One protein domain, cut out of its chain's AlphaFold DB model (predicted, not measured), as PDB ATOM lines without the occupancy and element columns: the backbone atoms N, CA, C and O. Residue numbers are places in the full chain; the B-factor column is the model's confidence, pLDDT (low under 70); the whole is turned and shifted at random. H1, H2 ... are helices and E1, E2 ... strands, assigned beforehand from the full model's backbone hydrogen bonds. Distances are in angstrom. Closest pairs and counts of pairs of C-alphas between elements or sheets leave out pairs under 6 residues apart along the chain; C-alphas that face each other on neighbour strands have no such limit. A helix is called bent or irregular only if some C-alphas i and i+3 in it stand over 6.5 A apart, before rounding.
ATOM      1  N   ASP A 797     116.226  26.738 148.067       77.56
ATOM      2  CA  ASP A 797     116.413  26.057 149.352       77.56
ATOM      3  C   ASP A 797     115.070  25.618 149.967       77.56
ATOM      4  O   ASP A 797     114.980  24.525 150.524       77.56
ATOM      5  N   GLU A 798     114.004  26.410 149.796       80.38
ATOM      6  CA  GLU A 798     112.629  26.037 150.152       80.38
ATOM      7  C   GLU A 798     112.155  24.809 149.366       80.38
ATOM      8  O   GLU A 798     111.638  23.863 149.960       80.38
ATOM      9  N   ASN A 799     112.375  24.774 148.048       81.12
ATOM     10  CA  ASN A 799     112.002  23.632 147.209       81.12
ATOM     11  C   ASN A 799     112.768  22.357 147.589       81.12
ATOM     12  O   ASN A 799     112.167  21.282 147.675       81.12
ATOM     13  N   TYR A 800     114.077  22.453 147.847       84.31
ATOM     14  CA  TYR A 800     114.863  21.309 148.314       84.31
ATOM     15  C   TYR A 800     114.410  20.836 149.697       84.31
ATOM     16  O   TYR A 800     114.245  19.631 149.890       84.31
ATOM     17  N   ALA A 801     114.137  21.756 150.627       85.88
ATOM     18  CA  ALA A 801     113.596  21.426 151.941       85.88
ATOM     19  C   ALA A 801     112.235  20.725 151.829       85.88
ATOM     20  O   ALA A 801     112.040  19.671 152.427       85.88
ATOM     21  N   MET A 802     111.309  21.245 151.018       84.44
ATOM     22  CA  MET A 802     109.995  20.629 150.804       84.44
ATOM     23  C   MET A 802     110.094  19.244 150.156       84.44
ATOM     24  O   MET A 802     109.370  18.332 150.556       84.44
ATOM     25  N   ASN A 803     110.990  19.059 149.183       85.25
ATOM     26  CA  ASN A 803     111.207  17.764 148.536       85.25
ATOM     27  C   ASN A 803     111.822  16.744 149.506       85.25
ATOM     28  O   ASN A 803     111.348  15.611 149.587       85.25
ATOM     29  N   PHE A 804     112.830  17.157 150.283       86.38
ATOM     30  CA  PHE A 804     113.407  16.333 151.344       86.38
ATOM     31  C   PHE A 804     112.327  15.915 152.341       86.38
ATOM     32  O   PHE A 804     112.161  14.726 152.607       86.38
ATOM     33  N   ALA A 805     111.541  16.877 152.827       84.94
ATOM     34  CA  ALA A 805     110.472  16.627 153.775       84.94
ATOM     35  C   ALA A 805     109.454  15.633 153.178       84.94
ATOM     36  O   ALA A 805     109.186  14.576 153.741       84.94
ATOM     37  N   LYS A 806     108.950  15.884 151.969       85.12
ATOM     38  CA  LYS A 806     108.010  14.973 151.307       85.12
ATOM     39  C   LYS A 806     108.538  13.534 151.233       85.12
ATOM     40  O   LYS A 806     107.835  12.617 151.650       85.12
ATOM     41  N   LYS A 807     109.766  13.336 150.749       85.44
ATOM     42  CA  LYS A 807     110.328  11.993 150.571       85.44
ATOM     43  C   LYS A 807     110.675  11.305 151.893       85.44
ATOM     44  O   LYS A 807     110.448  10.105 152.024       85.44
ATOM     45  N   PHE A 808     111.176  12.044 152.885       86.25
ATOM     46  CA  PHE A 808     111.436  11.502 154.223       86.25
ATOM     47  C   PHE A 808     110.134  11.034 154.889       86.25
ATOM     48  O   PHE A 808     110.080   9.940 155.448       86.25
ATOM     49  N   LYS A 809     109.048  11.806 154.741       86.44
ATOM     50  CA  LYS A 809     107.704  11.415 155.191       86.44
ATOM     51  C   LYS A 809     107.227  10.124 154.529       86.44
ATOM     52  O   LYS A 809     106.795   9.207 155.218       86.44
ATOM     53  N   GLU A 810     107.290  10.066 153.197       86.19
ATOM     54  CA  GLU A 810     106.881   8.892 152.417       86.19
ATOM     55  C   GLU A 810     107.673   7.647 152.836       86.19
ATOM     56  O   GLU A 810     107.095   6.571 152.990       86.19
ATOM     57  N   HIS A 811     108.974   7.802 153.097       87.31
ATOM     58  CA  HIS A 811     109.826   6.721 153.576       87.31
ATOM     59  C   HIS A 811     109.442   6.243 154.984       87.31
ATOM     60  O   HIS A 811     109.269   5.043 155.186       87.31
ATOM     61  N   LEU A 812     109.232   7.156 155.939       86.81
ATOM     62  CA  LEU A 812     108.804   6.801 157.298       86.81
ATOM     63  C   LEU A 812     107.452   6.079 157.315       86.81
ATOM     64  O   LEU A 812     107.302   5.072 158.003       86.81
ATOM     65  N   ILE A 813     106.479   6.559 156.534       86.06
ATOM     66  CA  ILE A 813     105.163   5.916 156.419       86.06
ATOM     67  C   ILE A 813     105.305   4.521 155.804       86.06
ATOM     68  O   ILE A 813     104.686   3.572 156.281       86.06
ATOM     69  N   LYS A 814     106.146   4.373 154.776       87.56
ATOM     70  CA  LYS A 814     106.422   3.074 154.156       87.56
ATOM     71  C   LYS A 814     107.033   2.087 155.154       87.56
ATOM     72  O   LYS A 814     106.559   0.957 155.220       87.56
ATOM     73  N   LEU A 815     108.033   2.509 155.933       87.62
ATOM     74  CA  LEU A 815     108.646   1.672 156.971       87.62
ATOM     75  C   LEU A 815     107.623   1.260 158.032       87.62
ATOM     76  O   LEU A 815     107.554   0.085 158.377       87.62
ATOM     77  N   PHE A 816     106.786   2.194 158.489       88.19
ATOM     78  CA  PHE A 816     105.718   1.899 159.445       88.19
ATOM     79  C   PHE A 816     104.746   0.831 158.922       88.19
ATOM     80  O   PHE A 816     104.427  -0.113 159.643       88.19
ATOM     81  N   ILE A 817     104.309   0.936 157.664       85.38
ATOM     82  CA  ILE A 817     103.407  -0.055 157.053       85.38
ATOM     83  C   ILE A 817     104.093  -1.423 156.934       85.38
ATOM     84  O   ILE A 817     103.489  -2.440 157.268       85.38
ATOM     85  N   GLN A 818     105.349  -1.457 156.482       86.81
ATOM     86  CA  GLN A 818     106.105  -2.702 156.309       86.81
ATOM     87  C   GLN A 818     106.346  -3.417 157.645       86.81
ATOM     88  O   GLN A 818     106.083  -4.614 157.758       86.81
ATOM     89  N   GLU A 819     106.780  -2.691 158.675       85.88
ATOM     90  CA  GLU A 819     106.979  -3.251 160.016       85.88
ATOM     91  C   GLU A 819     105.656  -3.666 160.671       85.88
ATOM     92  O   GLU A 819     105.597  -4.702 161.340       85.88
ATOM     93  N   GLY A 820     104.569  -2.931 160.420       86.44
ATOM     94  CA  GLY A 820     103.225  -3.320 160.849       86.44
ATOM     95  C   GLY A 820     102.797  -4.659 160.239       86.44
ATOM     96  O   GLY A 820     102.397  -5.574 160.957       86.44
ATOM     97  N   GLN A 821     102.993  -4.839 158.930       85.75
ATOM     98  CA  GLN A 821     102.729  -6.112 158.247       85.75
ATOM     99  C   GLN A 821     103.624  -7.248 158.754       85.75
ATOM    100  O   GLN A 821     103.161  -8.377 158.934       85.75
ATOM    101  N   HIS A 822     104.906  -6.983 159.015       86.56
ATOM    102  CA  HIS A 822     105.797  -7.971 159.629       86.56
ATOM    103  C   HIS A 822     105.347  -8.356 161.037       86.56
ATOM    104  O   HIS A 822     105.449  -9.525 161.410       86.56
ATOM    105  N   THR A 823     104.804  -7.405 161.790       87.06
ATOM    106  CA  THR A 823     104.287  -7.632 163.141       87.06
ATOM    107  C   THR A 823     103.045  -8.498 163.106       87.06
ATOM    108  O   THR A 823     103.035  -9.522 163.779       87.06
ATOM    109  N   ILE A 824     102.076  -8.184 162.241       86.12
ATOM    110  CA  ILE A 824     100.896  -9.025 162.001       86.12
ATOM    111  C   ILE A 824     101.322 -10.462 161.673       86.12
ATOM    112  O   ILE A 824     100.923 -11.403 162.354       86.12
ATOM    113  N   ASN A 825     102.208 -10.635 160.688       83.69
ATOM    114  CA  ASN A 825     102.684 -11.957 160.274       83.69
ATOM    115  C   ASN A 825     103.418 -12.711 161.394       83.69
ATOM    116  O   ASN A 825     103.296 -13.928 161.511       83.69
ATOM    117  N   ARG A 826     104.216 -12.012 162.209       85.69
ATOM    118  CA  ARG A 826     104.959 -12.618 163.320       85.69
ATOM    119  C   ARG A 826     104.029 -13.063 164.444       85.69
ATOM    120  O   ARG A 826     104.237 -14.145 164.983       85.69
ATOM    121  N   GLU A 827     103.033 -12.251 164.788       84.88
ATOM    122  CA  GLU A 827     102.054 -12.599 165.817       84.88
ATOM    123  C   GLU A 827     101.165 -13.756 165.359       84.88
ATOM    124  O   GLU A 827     100.998 -14.720 166.100       84.88
ATOM    125  N   LEU A 828     100.683 -13.741 164.114       82.62
ATOM    126  CA  LEU A 828      99.847 -14.820 163.583       82.62
ATOM    127  C   LEU A 828     100.570 -16.170 163.510       82.62
ATOM    128  O   LEU A 828      99.950 -17.190 163.795       82.62
ATOM    129  N   LYS A 829     101.884 -16.193 163.247       81.31
ATOM    130  CA  LYS A 829     102.690 -17.428 163.314       81.31
ATOM    131  C   LYS A 829     102.664 -18.106 164.684       81.31
ATOM    132  O   LYS A 829     102.838 -19.317 164.775       81.31
ATOM    133  N   THR A 830     102.437 -17.357 165.767       80.50
ATOM    134  CA  THR A 830     102.286 -17.971 167.101       80.50
ATOM    135  C   THR A 830     101.000 -18.797 167.232       80.50
ATOM    136  O   THR A 830     100.897 -19.624 168.136       80.50
ATOM    137  N   TYR A 831     100.073 -18.638 166.282       75.75
ATOM    138  CA  TYR A 831      98.795 -19.333 166.176       75.75
ATOM    139  C   TYR A 831      98.707 -20.227 164.921       75.75
ATOM    140  O   TYR A 831      97.608 -20.521 164.461       75.75
ATOM    141  N   ASP A 832      99.829 -20.724 164.376       67.19
ATOM    142  CA  ASP A 832      99.861 -21.601 163.180       67.19
ATOM    143  C   ASP A 832      98.999 -22.884 163.305       67.19
ATOM    144  O   ASP A 832      98.685 -23.539 162.312       67.19
ATOM    145  N   CYS A 833      98.595 -23.261 164.522       67.06
ATOM    146  CA  CYS A 833      97.724 -24.404 164.811       67.06
ATOM    147  C   CYS A 833      96.217 -24.085 164.789       67.06
ATOM    148  O   CYS A 833      95.408 -24.969 165.071       67.06
ATOM    149  N   LEU A 834      95.829 -22.849 164.472       75.50
ATOM    150  CA  LEU A 834      94.452 -22.370 164.540       75.50
ATOM    151  C   LEU A 834      93.651 -22.849 163.316       75.50
ATOM    152  O   LEU A 834      93.522 -22.166 162.304       75.50
ATOM    153  N   ASN A 835      93.151 -24.081 163.414       76.69
ATOM    154  CA  ASN A 835      92.303 -24.756 162.431       76.69
ATOM    155  C   ASN A 835      91.033 -25.308 163.101       76.69
ATOM    156  O   ASN A 835      90.917 -25.305 164.331       76.69
ATOM    157  N   TRP A 874      89.493 -14.651 168.238       88.31
ATOM    158  CA  TRP A 874      89.990 -13.690 167.268       88.31
ATOM    159  C   TRP A 874      89.958 -12.269 167.826       88.31
ATOM    160  O   TRP A 874      90.942 -11.560 167.672       88.31
ATOM    161  N   GLY A 875      88.902 -11.886 168.552       85.56
ATOM    162  CA  GLY A 875      88.842 -10.587 169.228       85.56
ATOM    163  C   GLY A 875      90.047 -10.331 170.143       85.56
ATOM    164  O   GLY A 875      90.601  -9.237 170.128       85.56
ATOM    165  N   HIS A 876      90.521 -11.352 170.866       86.00
ATOM    166  CA  HIS A 876      91.727 -11.243 171.699       86.00
ATOM    167  C   HIS A 876      93.031 -11.191 170.889       86.00
ATOM    168  O   HIS A 876      93.973 -10.503 171.283       86.00
ATOM    169  N   ILE A 877      93.108 -11.918 169.769       86.50
ATOM    170  CA  ILE A 877      94.271 -11.891 168.867       86.50
ATOM    171  C   ILE A 877      94.373 -10.522 168.183       86.50
ATOM    172  O   ILE A 877      95.453  -9.935 168.150       86.50
ATOM    173  N   GLU A 878      93.252 -10.004 167.681       88.56
ATOM    174  CA  GLU A 878      93.139  -8.687 167.056       88.56
ATOM    175  C   GLU A 878      93.525  -7.581 168.045       88.56
ATOM    176  O   GLU A 878      94.402  -6.783 167.733       88.56
ATOM    177  N   GLU A 879      92.999  -7.600 169.276       87.81
ATOM    178  CA  GLU A 879      93.349  -6.626 170.321       87.81
ATOM    179  C   GLU A 879      94.853  -6.646 170.667       87.81
ATOM    180  O   GLU A 879      95.486  -5.596 170.808       87.81
ATOM    181  N   ALA A 880      95.464  -7.834 170.750       85.62
ATOM    182  CA  ALA A 880      96.897  -7.970 171.013       85.62
ATOM    183  C   ALA A 880      97.770  -7.447 169.856       85.62
ATOM    184  O   ALA A 880      98.839  -6.872 170.095       85.62
ATOM    185  N   ILE A 881      97.332  -7.642 168.609       88.50
ATOM    186  CA  ILE A 881      98.003  -7.100 167.423       88.50
ATOM    187  C   ILE A 881      97.838  -5.576 167.373       88.50
ATOM    188  O   ILE A 881      98.836  -4.871 167.224       88.50
ATOM    189  N   ASP A 882      96.625  -5.062 167.570       89.88
ATOM    190  CA  ASP A 882      96.309  -3.629 167.558       89.88
ATOM    191  C   ASP A 882      97.103  -2.854 168.611       89.88
ATOM    192  O   ASP A 882      97.616  -1.764 168.332       89.88
ATOM    193  N   GLN A 883      97.289  -3.431 169.803       88.75
ATOM    194  CA  GLN A 883      98.134  -2.833 170.833       88.75
ATOM    195  C   GLN A 883      99.592  -2.711 170.361       88.75
ATOM    196  O   GLN A 883     100.192  -1.642 170.480       88.75
ATOM    197  N   LYS A 884     100.153  -3.764 169.749       88.94
ATOM    198  CA  LYS A 884     101.528  -3.746 169.215       88.94
ATOM    199  C   LYS A 884     101.685  -2.769 168.049       88.94
ATOM    200  O   LYS A 884     102.694  -2.068 167.981       88.94
ATOM    201  N   LEU A 885     100.699  -2.681 167.156       89.62
ATOM    202  CA  LEU A 885     100.683  -1.716 166.051       89.62
ATOM    203  C   LEU A 885     100.585  -0.268 166.562       89.62
ATOM    204  O   LEU A 885     101.226   0.637 166.016       89.62
ATOM    205  N   THR A 886      99.833  -0.044 167.641       89.12
ATOM    206  CA  THR A 886      99.729   1.260 168.311       89.12
ATOM    207  C   THR A 886     101.051   1.660 168.967       89.12
ATOM    208  O   THR A 886     101.520   2.784 168.761       89.12
ATOM    209  N   ASP A 887     101.708   0.737 169.672       88.19
ATOM    210  CA  ASP A 887     103.030   0.964 170.267       88.19
ATOM    211  C   ASP A 887     104.081   1.275 169.184       88.19
ATOM    212  O   ASP A 887     104.887   2.202 169.321       88.19
ATOM    213  N   GLN A 888     104.027   0.566 168.052       88.25
ATOM    214  CA  GLN A 888     104.878   0.831 166.890       88.25
ATOM    215  C   GLN A 888     104.639   2.210 166.286       88.25
ATOM    216  O   GLN A 888     105.593   2.936 166.006       88.25
ATOM    217  N   LYS A 889     103.381   2.623 166.119       89.12
ATOM    218  CA  LYS A 889     103.064   3.982 165.668       89.12
ATOM    219  C   LYS A 889     103.635   5.028 166.632       89.12
ATOM    220  O   LYS A 889     104.233   6.007 166.181       89.12
ATOM    221  N   GLY A 890     103.527   4.790 167.942       88.25
ATOM    222  CA  GLY A 890     104.150   5.616 168.979       88.25
ATOM    223  C   GLY A 890     105.668   5.747 168.809       88.25
ATOM    224  O   GLY A 890     106.206   6.852 168.903       88.25
ATOM    225  N   PHE A 891     106.355   4.654 168.461       90.56
ATOM    226  CA  PHE A 891     107.787   4.657 168.158       90.56
ATOM    227  C   PHE A 891     108.141   5.565 166.965       90.56
ATOM    228  O   PHE A 891     109.021   6.420 167.095       90.56
ATOM    229  N   TYR A 892     107.439   5.464 165.830       90.38
ATOM    230  CA  TYR A 892     107.710   6.326 164.665       90.38
ATOM    231  C   TYR A 892     107.388   7.803 164.932       90.38
ATOM    232  O   TYR A 892     108.133   8.685 164.499       90.38
ATOM    233  N   VAL A 893     106.325   8.094 165.692       89.81
ATOM    234  CA  VAL A 893     105.996   9.465 166.122       89.81
ATOM    235  C   VAL A 893     107.094  10.034 167.029       89.81
ATOM    236  O   VAL A 893     107.463  11.204 166.888       89.81
ATOM    237  N   ALA A 894     107.663   9.228 167.929       89.69
ATOM    238  CA  ALA A 894     108.781   9.645 168.774       89.69
ATOM    239  C   ALA A 894     110.043   9.955 167.946       89.69
ATOM    240  O   ALA A 894     110.641  11.016 168.130       89.69
ATOM    241  N   ARG A 895     110.399   9.094 166.979       91.00
ATOM    242  CA  ARG A 895     111.539   9.315 166.064       91.00
ATOM    243  C   ARG A 895     111.369  10.567 165.206       91.00
ATOM    244  O   ARG A 895     112.322  11.314 164.996       91.00
ATOM    245  N   LEU A 896     110.150  10.844 164.752       90.19
ATOM    246  CA  LEU A 896     109.847  12.051 163.991       90.19
ATOM    247  C   LEU A 896     109.968  13.328 164.840       90.19
ATOM    248  O   LEU A 896     110.495  14.341 164.379       90.19
ATOM    249  N   ASN A 897     109.510  13.293 166.092       90.81
ATOM    250  CA  ASN A 897     109.692  14.413 167.017       90.81
ATOM    251  C   ASN A 897     111.170  14.654 167.341       90.81
ATOM    252  O   ASN A 897     111.606  15.804 167.388       90.81
ATOM    253  N   GLU A 898     111.940  13.582 167.509       92.31
ATOM    254  CA  GLU A 898     113.387  13.635 167.696       92.31
ATOM    255  C   GLU A 898     114.099  14.258 166.486       92.31
ATOM    256  O   GLU A 898     114.923  15.157 166.658       92.31
ATOM    257  N   PHE A 899     113.713  13.880 165.262       92.19
ATOM    258  CA  PHE A 899     114.214  14.506 164.038       92.19
ATOM    259  C   PHE A 899     114.029  16.029 164.065       92.19
ATOM    260  O   PHE A 899     114.996  16.778 163.924       92.19
ATOM    261  N   PHE A 900     112.811  16.513 164.318       93.38
ATOM    262  CA  PHE A 900     112.559  17.956 164.363       93.38
ATOM    263  C   PHE A 900     113.224  18.655 165.556       93.38
ATOM    264  O   PHE A 900     113.592  19.826 165.444       93.38
ATOM    265  N   PHE A 901     113.436  17.955 166.670       91.62
ATOM    266  CA  PHE A 901     114.208  18.470 167.800       91.62
ATOM    267  C   PHE A 901     115.684  18.703 167.431       91.62
ATOM    268  O   PHE A 901     116.262  19.734 167.793       91.62
ATOM    269  N   CYS A 902     116.277  17.797 166.653       92.00
ATOM    270  CA  CYS A 902     117.606  17.964 166.068       92.00
ATOM    271  C   CYS A 902     117.659  19.142 165.076       92.00
ATOM    272  O   CYS A 902     118.538  19.997 165.190       92.00
ATOM    273  N   ILE A 903     116.681  19.256 164.166       92.50
ATOM    274  CA  ILE A 903     116.577  20.378 163.208       92.50
ATOM    275  C   ILE A 903     116.485  21.729 163.928       92.50
ATOM    276  O   ILE A 903     117.163  22.687 163.550       92.50
ATOM    277  N   GLN A 904     115.689  21.817 164.994       92.00
ATOM    278  CA  GLN A 904     115.589  23.031 165.799       92.00
ATOM    279  C   GLN A 904     116.942  23.405 166.432       92.00
ATOM    280  O   GLN A 904     117.319  24.575 166.441       92.00
ATOM    281  N   GLY A 905     117.707  22.417 166.901       88.69
ATOM    282  CA  GLY A 905     119.042  22.638 167.463       88.69
ATOM    283  C   GLY A 905     120.056  23.133 166.433       88.69
ATOM    284  O   GLY A 905     120.865  24.016 166.735       88.69
ATOM    285  N   MET A 906     119.980  22.621 165.201       89.56
ATOM    286  CA  MET A 906     120.767  23.153 164.086       89.56
ATOM    287  C   MET A 906     120.413  24.608 163.792       89.56
ATOM    288  O   MET A 906     121.316  25.421 163.607       89.56
ATOM    289  N   LEU A 907     119.122  24.957 163.783       88.56
ATOM    290  CA  LEU A 907     118.675  26.319 163.494       88.56
ATOM    291  C   LEU A 907     119.139  27.310 164.571       88.56
ATOM    292  O   LEU A 907     119.612  28.401 164.246       88.56
ATOM    293  N   GLU A 908     119.046  26.930 165.845       86.12
ATOM    294  CA  GLU A 908     119.552  27.727 166.969       86.12
ATOM    295  C   GLU A 908     121.073  27.935 166.870       86.12
ATOM    296  O   GLU A 908     121.560  29.046 167.084       86.12
ATOM    297  N   THR A 909     121.822  26.889 166.506       84.38
ATOM    298  CA  THR A 909     123.281  26.956 166.302       84.38
ATOM    299  C   THR A 909     123.646  27.855 165.119       84.38
ATOM    300  O   THR A 909     124.477  28.751 165.268       84.38
ATOM    301  N   ALA A 910     122.976  27.693 163.974       79.25
ATOM    302  CA  ALA A 910     123.185  28.520 162.786       79.25
ATOM    303  C   ALA A 910     122.860  30.002 163.047       79.25
ATOM    304  O   ALA A 910     123.569  30.885 162.574       79.25
ATOM    305  N   SER A 911     121.831  30.283 163.853       74.88
ATOM    306  CA  SER A 911     121.436  31.653 164.208       74.88
ATOM    307  C   SER A 911     122.436  32.334 165.156       74.88
ATOM    308  O   SER A 911     122.676  33.533 165.031       74.88
ATOM    309  N   LYS A 912     123.053  31.585 166.085       77.38
ATOM    310  CA  LYS A 912     124.059  32.106 167.037       77.38
ATOM    311  C   LYS A 912     125.383  32.490 166.375       77.38
ATOM    312  O   LYS A 912     126.066  33.380 166.868       77.38
ATOM    313  N   LEU A 913     125.733  31.838 165.271       70.06
ATOM    314  CA  LEU A 913     126.940  32.129 164.495       70.06
ATOM    315  C   LEU A 913     126.794  33.371 163.579       70.06
ATOM    316  O   LEU A 913     127.760  33.780 162.936       70.06
ATOM    317  N   GLY A 914     125.612  34.000 163.533       60.72
ATOM    318  CA  GLY A 914     125.343  35.215 162.757       60.72
ATOM    319  C   GLY A 914     125.205  34.982 161.246       60.72
ATOM    320  O   GLY A 914     125.219  33.850 160.764       60.72
ATOM    321  N   ALA A 915     125.072  36.071 160.474       54.28
ATOM    322  CA  ALA A 915     124.877  36.019 159.015       54.28
ATOM    323  C   ALA A 915     125.955  35.178 158.298       54.28
ATOM    324  O   ALA A 915     125.643  34.440 157.363       54.28
ATOM    325  N   ALA A 916     127.184  35.197 158.824       52.28
ATOM    326  CA  ALA A 916     128.341  34.465 158.319       52.28
ATOM    327  C   ALA A 916     128.267  32.933 158.475       52.28
ATOM    328  O   ALA A 916     129.186  32.245 158.053       52.28
ATOM    329  N   ALA A 917     127.243  32.355 159.100       56.19
ATOM    330  CA  ALA A 917     127.039  30.898 159.108       56.19
ATOM    331  C   ALA A 917     125.761  30.466 158.390       56.19
ATOM    332  O   ALA A 917     125.419  29.283 158.361       56.19
ATOM    333  N   THR A 918     125.051  31.428 157.805       62.50
ATOM    334  CA  THR A 918     123.832  31.160 157.046       62.50
ATOM    335  C   THR A 918     124.141  30.833 155.592       62.50
ATOM    336  O   THR A 918     123.462  29.986 155.013       62.50
ATOM    337  N   PHE A 919     125.196  31.435 155.032       67.19
ATOM    338  CA  PHE A 919     125.608  31.241 153.649       67.19
ATOM    339  C   PHE A 919     126.764  30.257 153.520       67.19
ATOM    340  O   PHE A 919     127.761  30.286 154.241       67.19
ATOM    341  N   VAL A 920     126.647  29.409 152.510       69.81
ATOM    342  CA  VAL A 920     127.611  28.360 152.186       69.81
ATOM    343  C   VAL A 920     129.051  28.857 151.966       69.81
ATOM    344  O   VAL A 920     130.013  28.165 152.301       69.81
ATOM    345  N   ASN A 921     129.207  30.069 151.422       66.69
ATOM    346  CA  ASN A 921     130.510  30.653 151.115       66.69
ATOM    347  C   ASN A 921     131.297  31.034 152.354       66.69
ATOM    348  O   ASN A 921     132.526  30.978 152.332       66.69
ATOM    349  N   ASP A 922     130.577  31.380 153.410       66.50
ATOM    350  CA  ASP A 922     131.171  31.737 154.672       66.50
ATOM    351  C   ASP A 922     131.525  30.460 155.447       66.50
ATOM    352  O   ASP A 922     132.595  30.380 156.030       66.50
ATOM    353  N   VAL A 923     130.721  29.397 155.370       75.94
ATOM    354  CA  VAL A 923     130.943  28.157 156.140       75.94
ATOM    355  C   VAL A 923     132.107  27.295 155.616       75.94
ATOM    356  O   VAL A 923     132.811  26.671 156.416       75.94
ATOM    357  N   PHE A 924     132.356  27.272 154.300       83.56
ATOM    358  CA  PHE A 924     133.395  26.434 153.681       83.56
ATOM    359  C   PHE A 924     134.522  27.240 153.018       83.56
ATOM    360  O   PHE A 924     134.292  28.093 152.155       83.56
ATOM    361  N   LEU A 925     135.765  26.880 153.347       81.44
ATOM    362  CA  LEU A 925     136.995  27.353 152.714       81.44
ATOM    363  C   LEU A 925     137.386  26.424 151.551       81.44
ATOM    364  O   LEU A 925     137.333  25.202 151.690       81.44
ATOM    365  N   SER A 926     137.804  26.998 150.419       76.19
ATOM    366  CA  SER A 926     138.385  26.266 149.281       76.19
ATOM    367  C   SER A 926     139.874  26.591 149.141       76.19
ATOM    368  O   SER A 926     140.259  27.741 149.335       76.19
ATOM    369  N   GLU A 927     140.700  25.614 148.760       60.12
ATOM    370  CA  GLU A 927     142.151  25.812 148.565       60.12
ATOM    371  C   GLU A 927     142.511  26.514 147.236       60.12
ATOM    372  O   GLU A 927     143.632  26.986 147.068       60.12
ATOM    373  N   GLU A 928     141.567  26.637 146.295       55.50
ATOM    374  CA  GLU A 928     141.796  27.278 144.992       55.50
ATOM    375  C   GLU A 928     141.434  28.774 144.990       55.50
ATOM    376  O   GLU A 928     140.326  29.169 145.355       55.50
ATOM    377  N   THR A 929     142.360  29.603 144.496       47.88
ATOM    378  CA  THR A 929     142.238  31.064 144.321       47.88
ATOM    379  C   THR A 929     141.795  31.482 142.913       47.88
ATOM    380  O   THR A 929     141.743  32.675 142.608       47.88
ATOM    381  N   ASN A 930     141.494  30.527 142.025       45.38
ATOM    382  CA  ASN A 930     141.232  30.826 140.619       45.38
ATOM    383  C   ASN A 930     139.767  31.257 140.398       45.38
ATOM    384  O   ASN A 930     138.842  30.449 140.457       45.38
ATOM    385  N   ILE A 931     139.572  32.554 140.143       47.56
ATOM    386  CA  ILE A 931     138.270  33.252 140.073       47.56
ATOM    387  C   ILE A 931     137.415  32.813 138.860       47.56
ATOM    388  O   ILE A 931     136.213  33.061 138.816       47.56
ATOM    389  N   LEU A 932     137.997  32.113 137.883       43.88
ATOM    390  CA  LEU A 932     137.305  31.723 136.645       43.88
ATOM    391  C   LEU A 932     136.339  30.529 136.793       43.88
ATOM    392  O   LEU A 932     135.563  30.280 135.879       43.88
ATOM    393  N   ASP A 933     136.340  29.817 137.926       54.16
ATOM    394  CA  ASP A 933     135.492  28.626 138.157       54.16
ATOM    395  C   ASP A 933     134.562  28.800 139.384       54.16
ATOM    396  O   ASP A 933     134.178  27.848 140.071       54.16
ATOM    397  N   VAL A 934     134.215  30.056 139.701       55.66
ATOM    398  CA  VAL A 934     133.513  30.453 140.940       55.66
ATOM    399  C   VAL A 934     132.101  29.873 141.040       55.66
ATOM    400  O   VAL A 934     131.703  29.454 142.125       55.66
ATOM    401  N   ASN A 935     131.368  29.750 139.927       58.25
ATOM    402  CA  ASN A 935     130.035  29.131 139.933       58.25
ATOM    403  C   ASN A 935     130.096  27.644 140.317       58.25
ATOM    404  O   ASN A 935     129.277  27.164 141.102       58.25
ATOM    405  N   LYS A 936     131.102  26.914 139.820       69.25
ATOM    406  CA  LYS A 936     131.310  25.500 140.152       69.25
ATOM    407  C   LYS A 936     131.769  25.327 141.599       69.25
ATOM    408  O   LYS A 936     131.292  24.430 142.290       69.25
ATOM    409  N   ASN A 937     132.644  26.212 142.078       74.88
ATOM    410  CA  ASN A 937     133.077  26.246 143.476       74.88
ATOM    411  C   ASN A 937     131.883  26.499 144.420       74.88
ATOM    412  O   ASN A 937     131.688  25.751 145.375       74.88
ATOM    413  N   LEU A 938     131.017  27.465 144.098       72.75
ATOM    414  CA  LEU A 938     129.813  27.757 144.878       72.75
ATOM    415  C   LEU A 938     128.868  26.550 144.953       72.75
ATOM    416  O   LEU A 938     128.474  26.156 146.048       72.75
ATOM    417  N   ILE A 939     128.551  25.918 143.818       75.50
ATOM    418  CA  ILE A 939     127.705  24.710 143.771       75.50
ATOM    419  C   ILE A 939     128.319  23.577 144.604       75.50
ATOM    420  O   ILE A 939     127.616  22.883 145.340       75.50
ATOM    421  N   ASN A 940     129.638  23.400 144.539       82.19
ATOM    422  CA  ASN A 940     130.322  22.375 145.318       82.19
ATOM    423  C   ASN A 940     130.265  22.652 146.818       82.19
ATOM    424  O   ASN A 940     129.954  21.741 147.580       82.19
ATOM    425  N   LYS A 941     130.453  23.905 147.245       84.06
ATOM    426  CA  LYS A 941     130.225  24.284 148.641       84.06
ATOM    427  C   LYS A 941     128.777  23.993 149.057       84.06
ATOM    428  O   LYS A 941     128.555  23.506 150.162       84.06
ATOM    429  N   GLN A 942     127.784  24.241 148.192       84.06
ATOM    430  CA  GLN A 942     126.368  23.973 148.507       84.06
ATOM    431  C   GLN A 942     126.104  22.475 148.704       84.06
ATOM    432  O   GLN A 942     125.324  22.082 149.573       84.06
ATOM    433  N   ARG A 943     126.795  21.626 147.936       84.75
ATOM    434  CA  ARG A 943     126.815  20.170 148.138       84.75
ATOM    435  C   ARG A 943     127.549  19.781 149.425       84.75
ATOM    436  O   ARG A 943     127.103  18.869 150.116       84.75
ATOM    437  N   CYS A 944     128.622  20.483 149.801       87.25
ATOM    438  CA  CYS A 944     129.269  20.297 151.104       87.25
ATOM    439  C   CYS A 944     128.316  20.624 152.260       87.25
ATOM    440  O   CYS A 944     128.286  19.881 153.236       87.25
ATOM    441  N   MET A 945     127.491  21.669 152.143       87.50
ATOM    442  CA  MET A 945     126.475  22.002 153.149       87.50
ATOM    443  C   MET A 945     125.403  20.910 153.273       87.50
ATOM    444  O   MET A 945     125.067  20.505 154.385       87.50
ATOM    445  N   ALA A 946     124.922  20.369 152.148       87.19
ATOM    446  CA  ALA A 946     124.029  19.206 152.149       87.19
ATOM    447  C   ALA A 946     124.686  17.976 152.804       87.19
ATOM    448  O   ALA A 946     124.061  17.274 153.597       87.19
ATOM    449  N   SER A 947     125.973  17.748 152.534       87.12
ATOM    450  CA  SER A 947     126.752  16.673 153.152       87.12
ATOM    451  C   SER A 947     126.917  16.869 154.662       87.12
ATOM    452  O   SER A 947     126.734  15.922 155.422       87.12
ATOM    453  N   LEU A 948     127.201  18.091 155.123       88.94
ATOM    454  CA  LEU A 948     127.307  18.432 156.543       88.94
ATOM    455  C   LEU A 948     125.987  18.177 157.282       88.94
ATOM    456  O   LEU A 948     125.997  17.546 158.340       88.94
ATOM    457  N   PHE A 949     124.863  18.605 156.698       89.19
ATOM    458  CA  PHE A 949     123.525  18.324 157.220       89.19
ATOM    459  C   PHE A 949     123.308  16.819 157.432       89.19
ATOM    460  O   PHE A 949     122.882  16.404 158.507       89.19
ATOM    461  N   MET A 950     123.675  15.990 156.451       86.69
ATOM    462  CA  MET A 950     123.547  14.535 156.559       86.69
ATOM    463  C   MET A 950     124.494  13.931 157.592       86.69
ATOM    464  O   MET A 950     124.081  13.115 158.410       86.69
ATOM    465  N   LYS A 951     125.762  14.347 157.589       87.56
ATOM    466  CA  LYS A 951     126.786  13.816 158.495       87.56
ATOM    467  C   LYS A 951     126.445  14.041 159.962       87.56
ATOM    468  O   LYS A 951     126.780  13.188 160.776       87.56
ATOM    469  N   TYR A 952     125.736  15.120 160.283       89.69
ATOM    470  CA  TYR A 952     125.211  15.330 161.628       89.69
ATOM    471  C   TYR A 952     124.243  14.222 162.075       89.69
ATOM    472  O   TYR A 952     124.244  13.849 163.244       89.69
ATOM    473  N   PHE A 953     123.430  13.684 161.162       88.12
ATOM    474  CA  PHE A 953     122.471  12.630 161.485       88.12
ATOM    475  C   PHE A 953     123.070  11.223 161.477       88.12
ATOM    476  O   PHE A 953     122.554  10.354 162.175       88.12
ATOM    477  N   THR A 954     124.128  10.982 160.700       83.31
ATOM    478  CA  THR A 954     124.591   9.617 160.393       83.31
ATOM    479  C   THR A 954     125.981   9.274 160.939       83.31
ATOM    480  O   THR A 954     126.396   8.124 160.861       83.31
ATOM    481  N   VAL A 955     126.765  10.233 161.446       76.50
ATOM    482  CA  VAL A 955     128.162   9.979 161.857       76.50
ATOM    483  C   VAL A 955     128.409  10.373 163.306       76.50
ATOM    484  O   VAL A 955     127.810  11.298 163.841       76.50
ATOM    485  N   ASN A 956     129.335   9.655 163.948       71.38
ATOM    486  CA  ASN A 956     129.715   9.870 165.345       71.38
ATOM    487  C   ASN A 956     130.526  11.159 165.593       71.38
ATOM    488  O   ASN A 956     130.608  11.590 166.739       71.38
ATOM    489  N   ASP A 957     131.129  11.755 164.559       82.88
ATOM    490  CA  ASP A 957     131.834  13.043 164.632       82.88
ATOM    491  C   ASP A 957     131.645  13.826 163.322       82.88
ATOM    492  O   ASP A 957     131.446  13.240 162.250       82.88
ATOM    493  N   ILE A 958     131.711  15.155 163.405       88.56
ATOM    494  CA  ILE A 958     131.576  16.041 162.243       88.56
ATOM    495  C   ILE A 958     132.910  16.057 161.483       88.56
ATOM    496  O   ILE A 958     133.947  16.303 162.094       88.56
ATOM    497  N   PRO A 959     132.944  15.806 160.161       88.19
ATOM    498  CA  PRO A 959     134.185  15.895 159.400       88.19
ATOM    499  C   PRO A 959     134.603  17.358 159.195       88.19
ATOM    500  O   PRO A 959     133.785  18.216 158.868       88.19
ATOM    501  N   ILE A 960     135.901  17.642 159.345       88.50
ATOM    502  CA  ILE A 960     136.460  18.985 159.101       88.50
ATOM    503  C   ILE A 960     136.616  19.292 157.605       88.50
ATOM    504  O   ILE A 960     136.760  20.450 157.215       88.50
ATOM    505  N   SER A 961     136.601  18.267 156.752       89.75
ATOM    506  CA  SER A 961     136.838  18.399 155.319       89.75
ATOM    507  C   SER A 961     135.941  17.480 154.490       89.75
ATOM    508  O   SER A 961     135.610  16.363 154.888       89.75
ATOM    509  N   PHE A 962     135.540  17.982 153.324       88.88
ATOM    510  CA  PHE A 962     134.570  17.376 152.418       88.88
ATOM    511  C   PHE A 962     135.155  17.334 151.003       88.88
ATOM    512  O   PHE A 962     135.708  18.329 150.538       88.88
ATOM    513  N   CYS A 963     135.022  16.196 150.316       85.50
ATOM    514  CA  CYS A 963     135.453  16.035 148.927       85.50
ATOM    515  C   CYS A 963     134.237  16.059 147.995       85.50
ATOM    516  O   CYS A 963     133.327  15.244 148.157       85.50
ATOM    517  N   VAL A 964     134.220  16.978 147.029       82.88
ATOM    518  CA  VAL A 964     133.179  17.075 145.990       82.88
ATOM    519  C   VAL A 964     133.862  17.253 144.639       82.88
ATOM    520  O   VAL A 964     134.708  18.133 144.486       82.88
ATOM    521  N   ASP A 965     133.515  16.405 143.666       78.88
ATOM    522  CA  ASP A 965     134.089  16.392 142.310       78.88
ATOM    523  C   ASP A 965     135.637  16.383 142.290       78.88
ATOM    524  O   ASP A 965     136.271  17.047 141.471       78.88
ATOM    525  N   GLY A 966     136.257  15.649 143.224       78.00
ATOM    526  CA  GLY A 966     137.717  15.532 143.349       78.00
ATOM    527  C   GLY A 966     138.415  16.728 144.010       78.00
ATOM    528  O   GLY A 966     139.641  16.729 144.098       78.00
ATOM    529  N   LYS A 967     137.663  17.730 144.488       81.56
ATOM    530  CA  LYS A 967     138.186  18.921 145.179       81.56
ATOM    531  C   LYS A 967     137.849  18.901 146.669       81.56
ATOM    532  O   LYS A 967     136.756  18.487 147.057       81.56
ATOM    533  N   MET A 968     138.780  19.387 147.491       84.94
ATOM    534  CA  MET A 968     138.657  19.429 148.950       84.94
ATOM    535  C   MET A 968     138.146  20.790 149.438       84.94
ATOM    536  O   MET A 968     138.665  21.840 149.060       84.94
ATOM    537  N   TYR A 969     137.153  20.756 150.325       87.94
ATOM    538  CA  TYR A 969     136.564  21.919 150.985       87.94
ATOM    539  C   TYR A 969     136.661  21.738 152.495       87.94
ATOM    540  O   TYR A 969     136.280  20.693 153.024       87.94
ATOM    541  N   ARG A 970     137.170  22.747 153.201       88.19
ATOM    542  CA  ARG A 970     137.370  22.698 154.653       88.19
ATOM    543  C   ARG A 970     136.292  23.507 155.364       88.19
ATOM    544  O   ARG A 970     136.059  24.662 155.019       88.19
ATOM    545  N   LEU A 971     135.665  22.918 156.374       88.56
ATOM    546  CA  LEU A 971     134.749  23.619 157.267       88.56
ATOM    547  C   LEU A 971     135.549  24.626 158.106       88.56
ATOM    548  O   LEU A 971     136.598  24.272 158.654       88.56
ATOM    549  N   ARG A 972     135.097  25.884 158.194       86.38
ATOM    550  CA  ARG A 972     135.758  26.864 159.068       86.38
ATOM    551  C   ARG A 972     135.742  26.382 160.521       86.38
ATOM    552  O   ARG A 972     134.808  25.705 160.942       86.38
ATOM    553  N   ASN A 973     136.766  26.753 161.289       84.44
ATOM    554  CA  ASN A 973     136.930  26.276 162.667       84.44
ATOM    555  C   ASN A 973     135.750  26.683 163.574       84.44
ATOM    556  O   ASN A 973     135.282  25.864 164.352       84.44
ATOM    557  N   ASP A 974     135.217  27.899 163.415       83.81
ATOM    558  CA  ASP A 974     134.052  28.399 164.160       83.81
ATOM    559  C   ASP A 974     132.788  27.561 163.904       83.81
ATOM    560  O   ASP A 974     132.092  27.159 164.837       83.81
ATOM    561  N   ALA A 975     132.515  27.247 162.634       84.31
ATOM    562  CA  ALA A 975     131.408  26.386 162.242       84.31
ATOM    563  C   ALA A 975     131.640  24.937 162.701       84.31
ATOM    564  O   ALA A 975     130.726  24.305 163.229       84.31
ATOM    565  N   PHE A 976     132.859  24.418 162.547       88.81
ATOM    566  CA  PHE A 976     133.236  23.073 162.981       88.81
ATOM    567  C   PHE A 976     132.999  22.870 164.482       88.81
ATOM    568  O   PHE A 976     132.304  21.928 164.866       88.81
ATOM    569  N   ASP A 977     133.498  23.782 165.317       85.62
ATOM    570  CA  ASP A 977     133.334  23.716 166.771       85.62
ATOM    571  C   ASP A 977     131.854  23.790 167.174       85.62
ATOM    572  O   ASP A 977     131.398  23.038 168.039       85.62
ATOM    573  N   ALA A 978     131.072  24.636 166.500       86.25
ATOM    574  CA  ALA A 978     129.647  24.791 166.764       86.25
ATOM    575  C   ALA A 978     128.825  23.542 166.403       86.25
ATOM    576  O   ALA A 978     128.011  23.092 167.211       86.25
ATOM    577  N   PHE A 979     129.048  22.942 165.227       87.50
ATOM    578  CA  PHE A 979     128.360  21.705 164.834       87.50
ATOM    579  C   PHE A 979     128.787  20.509 165.689       87.50
ATOM    580  O   PHE A 979     127.958  19.653 166.002       87.50
ATOM    581  N   ARG A 980     130.051  20.464 166.127       88.25
ATOM    582  CA  ARG A 980     130.542  19.429 167.040       88.25
ATOM    583  C   ARG A 980     129.913  19.543 168.427       88.25
ATOM    584  O   ARG A 980     129.464  18.542 168.981       88.25
ATOM    585  N   LEU A 981     129.824  20.759 168.967       87.69
ATOM    586  CA  LEU A 981     129.137  21.022 170.231       87.69
ATOM    587  C   LEU A 981     127.641  20.682 170.132       87.69
ATOM    588  O   LEU A 981     127.084  20.076 171.045       87.69
ATOM    589  N   LEU A 982     126.995  21.012 169.010       89.19
ATOM    590  CA  LEU A 982     125.601  20.644 168.767       89.19
ATOM    591  C   LEU A 982     125.408  19.122 168.747       89.19
ATOM    592  O   LEU A 982     124.444  18.630 169.332       89.19
ATOM    593  N   LEU A 983     126.316  18.373 168.115       88.62
ATOM    594  CA  LEU A 983     126.261  16.909 168.087       88.62
ATOM    595  C   LEU A 983     126.406  16.304 169.495       88.62
ATOM    596  O   LEU A 983     125.759  15.305 169.800       88.62
ATOM    597  N   GLN A 984     127.190  16.935 170.377       85.94
ATOM    598  CA  GLN A 984     127.292  16.542 171.789       85.94
ATOM    599  C   GLN A 984     126.015  16.853 172.584       85.94
ATOM    600  O   GLN A 984     125.634  16.077 173.456       85.94
ATOM    601  N   GLN A 985     125.356  17.980 172.300       86.19
ATOM    602  CA  GLN A 985     124.166  18.428 173.032       86.19
ATOM    603  C   GLN A 985     122.872  17.749 172.574       86.19
ATOM    604  O   GLN A 985     121.976  17.514 173.382       86.19
ATOM    605  N   ARG A 986     122.743  17.473 171.274       87.19
ATOM    606  CA  ARG A 986     121.535  16.917 170.653       87.19
ATOM    607  C   ARG A 986     121.922  15.785 169.713       87.19
ATOM    608  O   ARG A 986     121.839  15.923 168.496       87.19
ATOM    609  N   ARG A 987     122.394  14.680 170.282       87.75
ATOM    610  CA  ARG A 987     122.810  13.512 169.505       87.75
ATOM    611  C   ARG A 987     121.584  12.740 168.988       87.75
ATOM    612  O   ARG A 987     120.745  12.378 169.813       87.75
ATOM    613  N   PRO A 988     121.489  12.456 167.678       90.38
ATOM    614  CA  PRO A 988     120.479  11.549 167.136       90.38
ATOM    615  C   PRO A 988     120.628  10.132 167.708       90.38
ATOM    616  O   PRO A 988     121.745   9.653 167.922       90.38
ATOM    617  N   SER A 989     119.506   9.459 167.948       90.69
ATOM    618  CA  SER A 989     119.454   8.037 168.292       90.69
ATOM    619  C   SER A 989     119.914   7.169 167.125       90.69
ATOM    620  O   SER A 989     119.801   7.554 165.959       90.69
ATOM    621  N   GLN A 990     120.407   5.970 167.436       88.56
ATOM    622  CA  GLN A 990     120.872   5.025 166.423       88.56
ATOM    623  C   GLN A 990     119.739   4.643 165.461       88.56
ATOM    624  O   GLN A 990     119.955   4.548 164.256       88.56
ATOM    625  N   GLU A 991     118.520   4.502 165.978       87.88
ATOM    626  CA  GLU A 991     117.326   4.208 165.196       87.88
ATOM    627  C   GLU A 991     116.993   5.345 164.219       87.88
ATOM    628  O   GLU A 991     116.695   5.084 163.052       87.88
ATOM    629  N   LEU A 992     117.082   6.608 164.661       89.69
ATOM    630  CA  LEU A 992     116.886   7.767 163.787       89.69
ATOM    631  C   LEU A 992     117.992   7.863 162.725       89.69
ATOM    632  O   LEU A 992     117.695   8.118 161.557       89.69
ATOM    633  N   SER A 993     119.249   7.619 163.107       89.62
ATOM    634  CA  SER A 993     120.379   7.581 162.175       89.62
ATOM    635  C   SER A 993     120.156   6.547 161.072       89.62
ATOM    636  O   SER A 993     120.272   6.893 159.900       89.62
ATOM    637  N   THR A 994     119.746   5.320 161.415       87.62
ATOM    638  CA  THR A 994     119.466   4.267 160.425       87.62
ATOM    639  C   THR A 994     118.318   4.645 159.483       87.62
ATOM    640  O   THR A 994     118.438   4.451 158.274       87.62
ATOM    641  N   MET A 995     117.233   5.242 159.995       87.12
ATOM    642  CA  MET A 995     116.123   5.715 159.149       87.12
ATOM    643  C   MET A 995     116.569   6.805 158.165       87.12
ATOM    644  O   MET A 995     116.143   6.820 157.012       87.12
ATOM    645  N   ILE A 996     117.442   7.718 158.597       86.31
ATOM    646  CA  ILE A 996     117.958   8.793 157.743       86.31
ATOM    647  C   ILE A 996     118.989   8.258 156.737       86.31
ATOM    648  O   ILE A 996     118.973   8.660 155.573       86.31
ATOM    649  N   GLU A 997     119.839   7.305 157.122       85.19
ATOM    650  CA  GLU A 997     120.783   6.636 156.214       85.19
ATOM    651  C   GLU A 997     120.073   5.905 155.071       85.19
ATOM    652  O   GLU A 997     120.516   5.980 153.922       85.19
ATOM    653  N   GLN A 998     118.928   5.274 155.343       81.81
ATOM    654  CA  GLN A 998     118.083   4.642 154.323       81.81
ATOM    655  C   GLN A 998     117.444   5.660 153.356       81.81
ATOM    656  O   GLN A 998     116.996   5.287 152.271       81.81
ATOM    657  N   THR A 999     117.473   6.955 153.696       77.00
ATOM    658  CA  THR A 999     117.083   8.068 152.810       77.00
ATOM    659  C   THR A 999     118.241   8.721 152.046       77.00
ATOM    660  O   THR A 999     118.011   9.625 151.242       77.00
ATOM    661  N   SER A1000     119.459   8.191 152.201       71.12
ATOM    662  CA  SER A1000     120.391   7.899 151.102       71.12
ATOM    663  C   SER A1000     120.380   8.785 149.849       71.12
ATOM    664  O   SER A1000     121.087   9.770 149.634       71.12
ATOM    665  N   GLU A1001     119.557   8.310 148.930       68.06
ATOM    666  CA  GLU A1001     119.519   8.717 147.535       68.06
ATOM    667  C   GLU A1001     118.871  10.096 147.344       68.06
ATOM    668  O   GLU A1001     119.013  10.721 146.296       68.06
ATOM    669  N   ILE A1002     118.174  10.601 148.366       66.56
ATOM    670  CA  ILE A1002     117.401  11.846 148.306       66.56
ATOM    671  C   ILE A1002     118.319  13.073 148.342       66.56
ATOM    672  O   ILE A1002     118.012  14.096 147.726       66.56
ATOM    673  N   TYR A1003     119.461  12.972 149.022       65.44
ATOM    674  CA  TYR A1003     120.335  14.113 149.297       65.44
ATOM    675  C   TYR A1003     121.552  14.213 148.373       65.44
ATOM    676  O   TYR A1003     122.084  15.308 148.216       65.44
ATOM    677  N   ASN A1004     121.962  13.128 147.704       62.19
ATOM    678  CA  ASN A1004     123.117  13.132 146.789       62.19
ATOM    679  C   ASN A1004     122.963  14.105 145.599       62.19
ATOM    680  O   ASN A1004     123.942  14.423 144.929       62.19
ATOM    681  N   VAL A1005     121.746  14.602 145.348       58.34
ATOM    682  CA  VAL A1005     121.412  15.540 144.261       58.34
ATOM    683  C   VAL A1005     121.079  16.952 144.787       58.34
ATOM    684  O   VAL A1005     120.848  17.863 143.999       58.34
ATOM    685  N   SER A1006     121.059  17.166 146.108       68.75
ATOM    686  CA  SER A1006     120.592  18.422 146.715       68.75
ATOM    687  C   SER A1006     121.732  19.418 146.967       68.75
ATOM    688  O   SER A1006     122.821  19.046 147.400       68.75
ATOM    689  N   SER A1007     121.466  20.704 146.733       79.44
ATOM    690  CA  SER A1007     122.378  21.820 147.015       79.44
ATOM    691  C   SER A1007     121.739  22.751 148.046       79.44
ATOM    692  O   SER A1007     120.649  23.253 147.784       79.44
ATOM    693  N   ILE A1008     122.399  22.991 149.185       84.00
ATOM    694  CA  ILE A1008     121.902  23.910 150.223       84.00
ATOM    695  C   ILE A1008     122.728  25.202 150.182       84.00
ATOM    696  O   ILE A1008     123.911  25.201 150.529       84.00
ATOM    697  N   GLY A1009     122.113  26.298 149.734       74.88
ATOM    698  CA  GLY A1009     122.713  27.634 149.654       74.88
ATOM    699  C   GLY A1009     122.625  28.412 150.961       74.88
ATOM    700  O   GLY A1009     123.624  28.986 151.408       74.88
ATOM    701  N   ASN A1010     121.446  28.387 151.580       81.81
ATOM    702  CA  ASN A1010     121.159  29.003 152.863       81.81
ATOM    703  C   ASN A1010     120.595  27.976 153.854       81.81
ATOM    704  O   ASN A1010     119.442  27.544 153.757       81.81
ATOM    705  N   LEU A1011     121.405  27.616 154.853       83.00
ATOM    706  CA  LEU A1011     121.036  26.599 155.838       83.00
ATOM    707  C   LEU A1011     119.838  27.033 156.700       83.00
ATOM    708  O   LEU A1011     118.992  26.210 157.038       83.00
ATOM    709  N   VAL A1012     119.720  28.320 157.032       83.31
ATOM    710  CA  VAL A1012     118.630  28.830 157.879       83.31
ATOM    711  C   VAL A1012     117.284  28.712 157.173       83.31
ATOM    712  O   VAL A1012     116.334  28.209 157.771       83.31
ATOM    713  N   ILE A1013     117.201  29.114 155.902       82.12
ATOM    714  CA  ILE A1013     115.959  29.020 155.118       82.12
ATOM    715  C   ILE A1013     115.548  27.556 154.938       82.12
ATOM    716  O   ILE A1013     114.382  27.210 155.145       82.12
ATOM    717  N   PHE A1014     116.513  26.686 154.631       86.81
ATOM    718  CA  PHE A1014     116.288  25.248 154.515       86.81
ATOM    719  C   PHE A1014     115.705  24.660 155.816       86.81
ATOM    720  O   PHE A1014     114.640  24.038 155.798       86.81
ATOM    721  N   LEU A1015     116.334  24.924 156.969       89.31
ATOM    722  CA  LEU A1015     115.890  24.411 158.274       89.31
ATOM    723  C   LEU A1015     114.546  25.002 158.724       89.31
ATOM    724  O   LEU A1015     113.702  24.274 159.247       89.31
ATOM    725  N   GLN A1016     114.309  26.299 158.504       88.38
ATOM    726  CA  GLN A1016     113.023  26.934 158.807       88.38
ATOM    727  C   GLN A1016     111.889  26.317 157.985       88.38
ATOM    728  O   GLN A1016     110.810  26.059 158.518       88.38
ATOM    729  N   THR A1017     112.137  26.042 156.705       88.31
ATOM    730  CA  THR A1017     111.154  25.410 155.817       88.31
ATOM    731  C   THR A1017     110.853  23.979 156.248       88.31
ATOM    732  O   THR A1017     109.685  23.595 156.305       88.31
ATOM    733  N   LEU A1018     111.876  23.214 156.648       89.50
ATOM    734  CA  LEU A1018     111.677  21.896 157.252       89.50
ATOM    735  C   LEU A1018     110.825  21.984 158.522       89.50
ATOM    736  O   LEU A1018     109.839  21.259 158.636       89.50
ATOM    737  N   LEU A1019     111.130  22.900 159.444       91.38
ATOM    738  CA  LEU A1019     110.364  23.056 160.689       91.38
ATOM    739  C   LEU A1019     108.899  23.428 160.446       91.38
ATOM    740  O   LEU A1019     108.027  22.898 161.130       91.38
ATOM    741  N   ARG A1020     108.604  24.268 159.444       89.75
ATOM    742  CA  ARG A1020     107.216  24.589 159.054       89.75
ATOM    743  C   ARG A1020     106.425  23.347 158.626       89.75
ATOM    744  O   ARG A1020     105.209  23.332 158.772       89.75
ATOM    745  N   SER A1021     107.093  22.302 158.129       88.00
ATOM    746  CA  SER A1021     106.447  21.050 157.710       88.00
ATOM    747  C   SER A1021     106.128  20.078 158.858       88.00
ATOM    748  O   SER A1021     105.420  19.094 158.628       88.00
ATOM    749  N   LYS A1022     106.596  20.354 160.087       90.25
ATOM    750  CA  LYS A1022     106.463  19.467 161.257       90.25
ATOM    751  C   LYS A1022     105.022  19.052 161.544       90.25
ATOM    752  O   LYS A1022     104.741  17.862 161.662       90.25
ATOM    753  N   GLU A1023     104.115  20.021 161.639       87.31
ATOM    754  CA  GLU A1023     102.713  19.755 161.986       87.31
ATOM    755  C   GLU A1023     102.015  18.916 160.913       87.31
ATOM    756  O   GLU A1023     101.285  17.975 161.224       87.31
ATOM    757  N   THR A1024     102.299  19.189 159.637       87.06
ATOM    758  CA  THR A1024     101.780  18.401 158.512       87.06
ATOM    759  C   THR A1024     102.268  16.955 158.579       87.06
ATOM    760  O   THR A1024     101.484  16.027 158.406       87.06
ATOM    761  N   PHE A1025     103.549  16.748 158.887       88.50
ATOM    762  CA  PHE A1025     104.143  15.422 159.055       88.50
ATOM    763  C   PHE A1025     103.513  14.619 160.189       88.50
ATOM    764  O   PHE A1025     103.154  13.458 159.998       88.50
ATOM    765  N   LEU A1026     103.378  15.242 161.362       85.75
ATOM    766  CA  LEU A1026     102.754  14.614 162.522       85.75
ATOM    767  C   LEU A1026     101.292  14.288 162.233       85.75
ATOM    768  O   LEU A1026     100.833  13.198 162.562       85.75
ATOM    769  N   THR A1027     100.573  15.193 161.568       86.69
ATOM    770  CA  THR A1027      99.180  14.972 161.167       86.69
ATOM    771  C   THR A1027      99.053  13.779 160.221       86.69
ATOM    772  O   THR A1027      98.193  12.929 160.432       86.69
ATOM    773  N   ASP A1028      99.913  13.678 159.206       85.88
ATOM    774  CA  ASP A1028      99.871  12.581 158.236       85.88
ATOM    775  C   ASP A1028     100.220  11.229 158.873       85.88
ATOM    776  O   ASP A1028      99.507  10.253 158.651       85.88
ATOM    777  N   LEU A1029     101.249  11.170 159.727       84.88
ATOM    778  CA  LEU A1029     101.602   9.941 160.444       84.88
ATOM    779  C   LEU A1029     100.518   9.540 161.457       84.88
ATOM    780  O   LEU A1029     100.198   8.362 161.596       84.88
ATOM    781  N   ASN A1030      99.891  10.513 162.123       83.88
ATOM    782  CA  ASN A1030      98.776  10.252 163.034       83.88
ATOM    783  C   ASN A1030      97.505   9.798 162.304       83.88
ATOM    784  O   ASN A1030      96.724   9.045 162.886       83.88
ATOM    785  N   ARG A1031      97.308  10.195 161.039       85.12
ATOM    786  CA  ARG A1031      96.212   9.710 160.185       85.12
ATOM    787  C   ARG A1031      96.402   8.271 159.718       85.12
ATOM    788  O   ARG A1031      95.405   7.624 159.401       85.12
ATOM    789  N   CYS A1032      97.634   7.761 159.674       83.88
ATOM    790  CA  CYS A1032      97.873   6.353 159.376       83.88
ATOM    791  C   CYS A1032      97.175   5.493 160.431       83.88
ATOM    792  O   CYS A1032      97.413   5.641 161.634       83.88
ATOM    793  N   LYS A1033      96.287   4.609 159.986       83.25
ATOM    794  CA  LYS A1033      95.604   3.678 160.878       83.25
ATOM    795  C   LYS A1033      96.599   2.627 161.374       83.25
ATOM    796  O   LYS A1033      97.503   2.246 160.634       83.25
ATOM    797  N   SER A1034      96.455   2.230 162.632       84.81
ATOM    798  CA  SER A1034      97.347   1.304 163.343       84.81
ATOM    799  C   SER A1034      96.556   0.142 163.935       84.81
ATOM    800  O   SER A1034      96.788  -0.248 165.071       84.81
ATOM    801  N   ASP A1035      95.577  -0.332 163.173       86.50
ATOM    802  CA  ASP A1035      94.728  -1.462 163.520       86.50
ATOM    803  C   ASP A1035      94.861  -2.544 162.441       86.50
ATOM    804  O   ASP A1035      95.177  -2.261 161.277       86.50
ATOM    805  N   PHE A1036      94.632  -3.787 162.843       85.69
ATOM    806  CA  PHE A1036      94.748  -4.978 162.026       85.69
ATOM    807  C   PHE A1036      93.900  -4.850 160.764       85.69
ATOM    808  O   PHE A1036      94.394  -5.065 159.659       85.69
ATOM    809  N   LYS A1037      92.645  -4.410 160.905       82.75
ATOM    810  CA  LYS A1037      91.683  -4.307 159.803       82.75
ATOM    811  C   LYS A1037      92.168  -3.423 158.653       82.75
ATOM    812  O   LYS A1037      91.799  -3.661 157.507       82.75
ATOM    813  N   ASN A1038      92.942  -2.379 158.941       83.12
ATOM    814  CA  ASN A1038      93.448  -1.459 157.922       83.12
ATOM    815  C   ASN A1038      94.878  -1.772 157.459       83.12
ATOM    816  O   ASN A1038      95.298  -1.237 156.433       83.12
ATOM    817  N   MET A1039      95.626  -2.596 158.197       83.56
ATOM    818  CA  MET A1039      97.009  -2.961 157.868       83.56
ATOM    819  C   MET A1039      97.144  -4.369 157.267       83.56
ATOM    820  O   MET A1039      98.144  -4.652 156.598       83.56
TER     821      MET A1039
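Overview. This is residues 797 to 835 and 874 to 1039 of the 1071 residues of the protein "Hypothetical protein" of Rotaria magnacalcarata (UniProt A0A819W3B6). This is a long rod in which two long helices, H1 and H2, run opposite ways side by side over part of their lengths, with the shorter H7 and H8 packing one after the other on H2. At one end sits a small head, a three-stranded sheet with H4 over one face; H5 and H6 also pack on H2, and little H9 packs on H1 and H2 toward the other end. The printed part has 205 residues and is mostly helix, with nine named helices and three named strands in the order H1 H2 H3 E1 H4 E2 E3 H5 H6 H7 H8 H9; the sheet's order is E1 E3 E2, antiparallel. The whole is loose, with a radius of gyration of the C-alphas of 20.7 A and spans of 77 by 32 by 29 A.

Arrangement. Begin at the sheet, where E3, residues 967 to 971, is the inner strand between the edge strands E1, residues 924 to 926, and E2, residues 961 to 964. E1 and E3 are antiparallel at 142 degrees, with N 925 and O 970 within hydrogen-bond range at 2.8 A. E2 and E3 form an antiparallel hairpin at 146 degrees, with N 962 and O 969 at 2.8 A. On one face, making two layers of helix and sheet, find H4, residues 931 to 954, at a height over the sheet of 7.7 A; it lies over E3 and E2 and runs slantwise to the strands, at 54 degrees to E2 on the local plane. H4 has a kink of 34 degrees near residue 938 and is irregular, with C-alphas 932 and 935 8.4 A apart. E1, H4 and E2 form a split strand-helix-strand unit, its two strands running the same way with E3 between them, and its crossover is left-handed. H3, residues 920 to 923, touches H4, closest at the C-alphas of Val 920 and Gln 942, 5.9 A, and only grazes the sheet. H5, residues 973 to 985, grazes the sheet with residues 973 to 977. Now look at the hub, H2, residues 874 to 912, which touches six helices. H5 touches it at a shallow tilt of 29 degrees, closest at the C-alphas of Thr 909 and Ala 978, 6.7 A. H6, residues 990 to 997, touches H2 about perpendicular at 75 degrees, the closest C-alphas being those of Arg 895 and Leu 992, 6.0 A; H6 also touches H4. H1, residues 797 to 829, H2 and H8, residues 1022 to 1031, form an up and down bundle, each running against the one before. H1 touches H2 with residues 812 to 827 alone, the C-alphas of Gly 820 and Leu 885 being closest at 6.0 A, and H8 touches H2 at a shallow tilt of 5 degrees, closest at the C-alphas of Phe 900 and Lys 1022, 7.0 A. H7, residues 1011 to 1020, touches H1 and H2, and so does H9, residues 1036 to 1039. Every O i to N i+4 pair is within hydrogen-bond range in H1, H2, H5, H6, H7 and H8, and 17 of 20 are in H4; H3 and H9 are too short for such a pair.

Along the chain. Find C-alpha 797 at (116.413, 26.057, 149.352); from there H1 runs 47.7 A to C-alpha 829. H2 runs 57.1 A from C-alpha 874 at (89.990, -13.690, 167.268), and H4 34.0 A. H9 ends at C-alpha 1039, at (97.009, -2.961, 157.868).

Size, cuts and confidence. The C-alphas farthest apart are those of Asn 835 and Ile 931, 77.3 A. Residues 836 to 873 are not printed, and C-alphas 835 and 874 are 12.3 A apart across the cut. The link from H6 to H7, residues 998 to 1010, is long. Residues 929 to 935, of which 931 to 935 belong to H4, stand free. The mean pLDDT of the printed part is 82.1, and residues 832 to 833, 914 to 922, 927 to 936 and 1001 to 1006 are under 70.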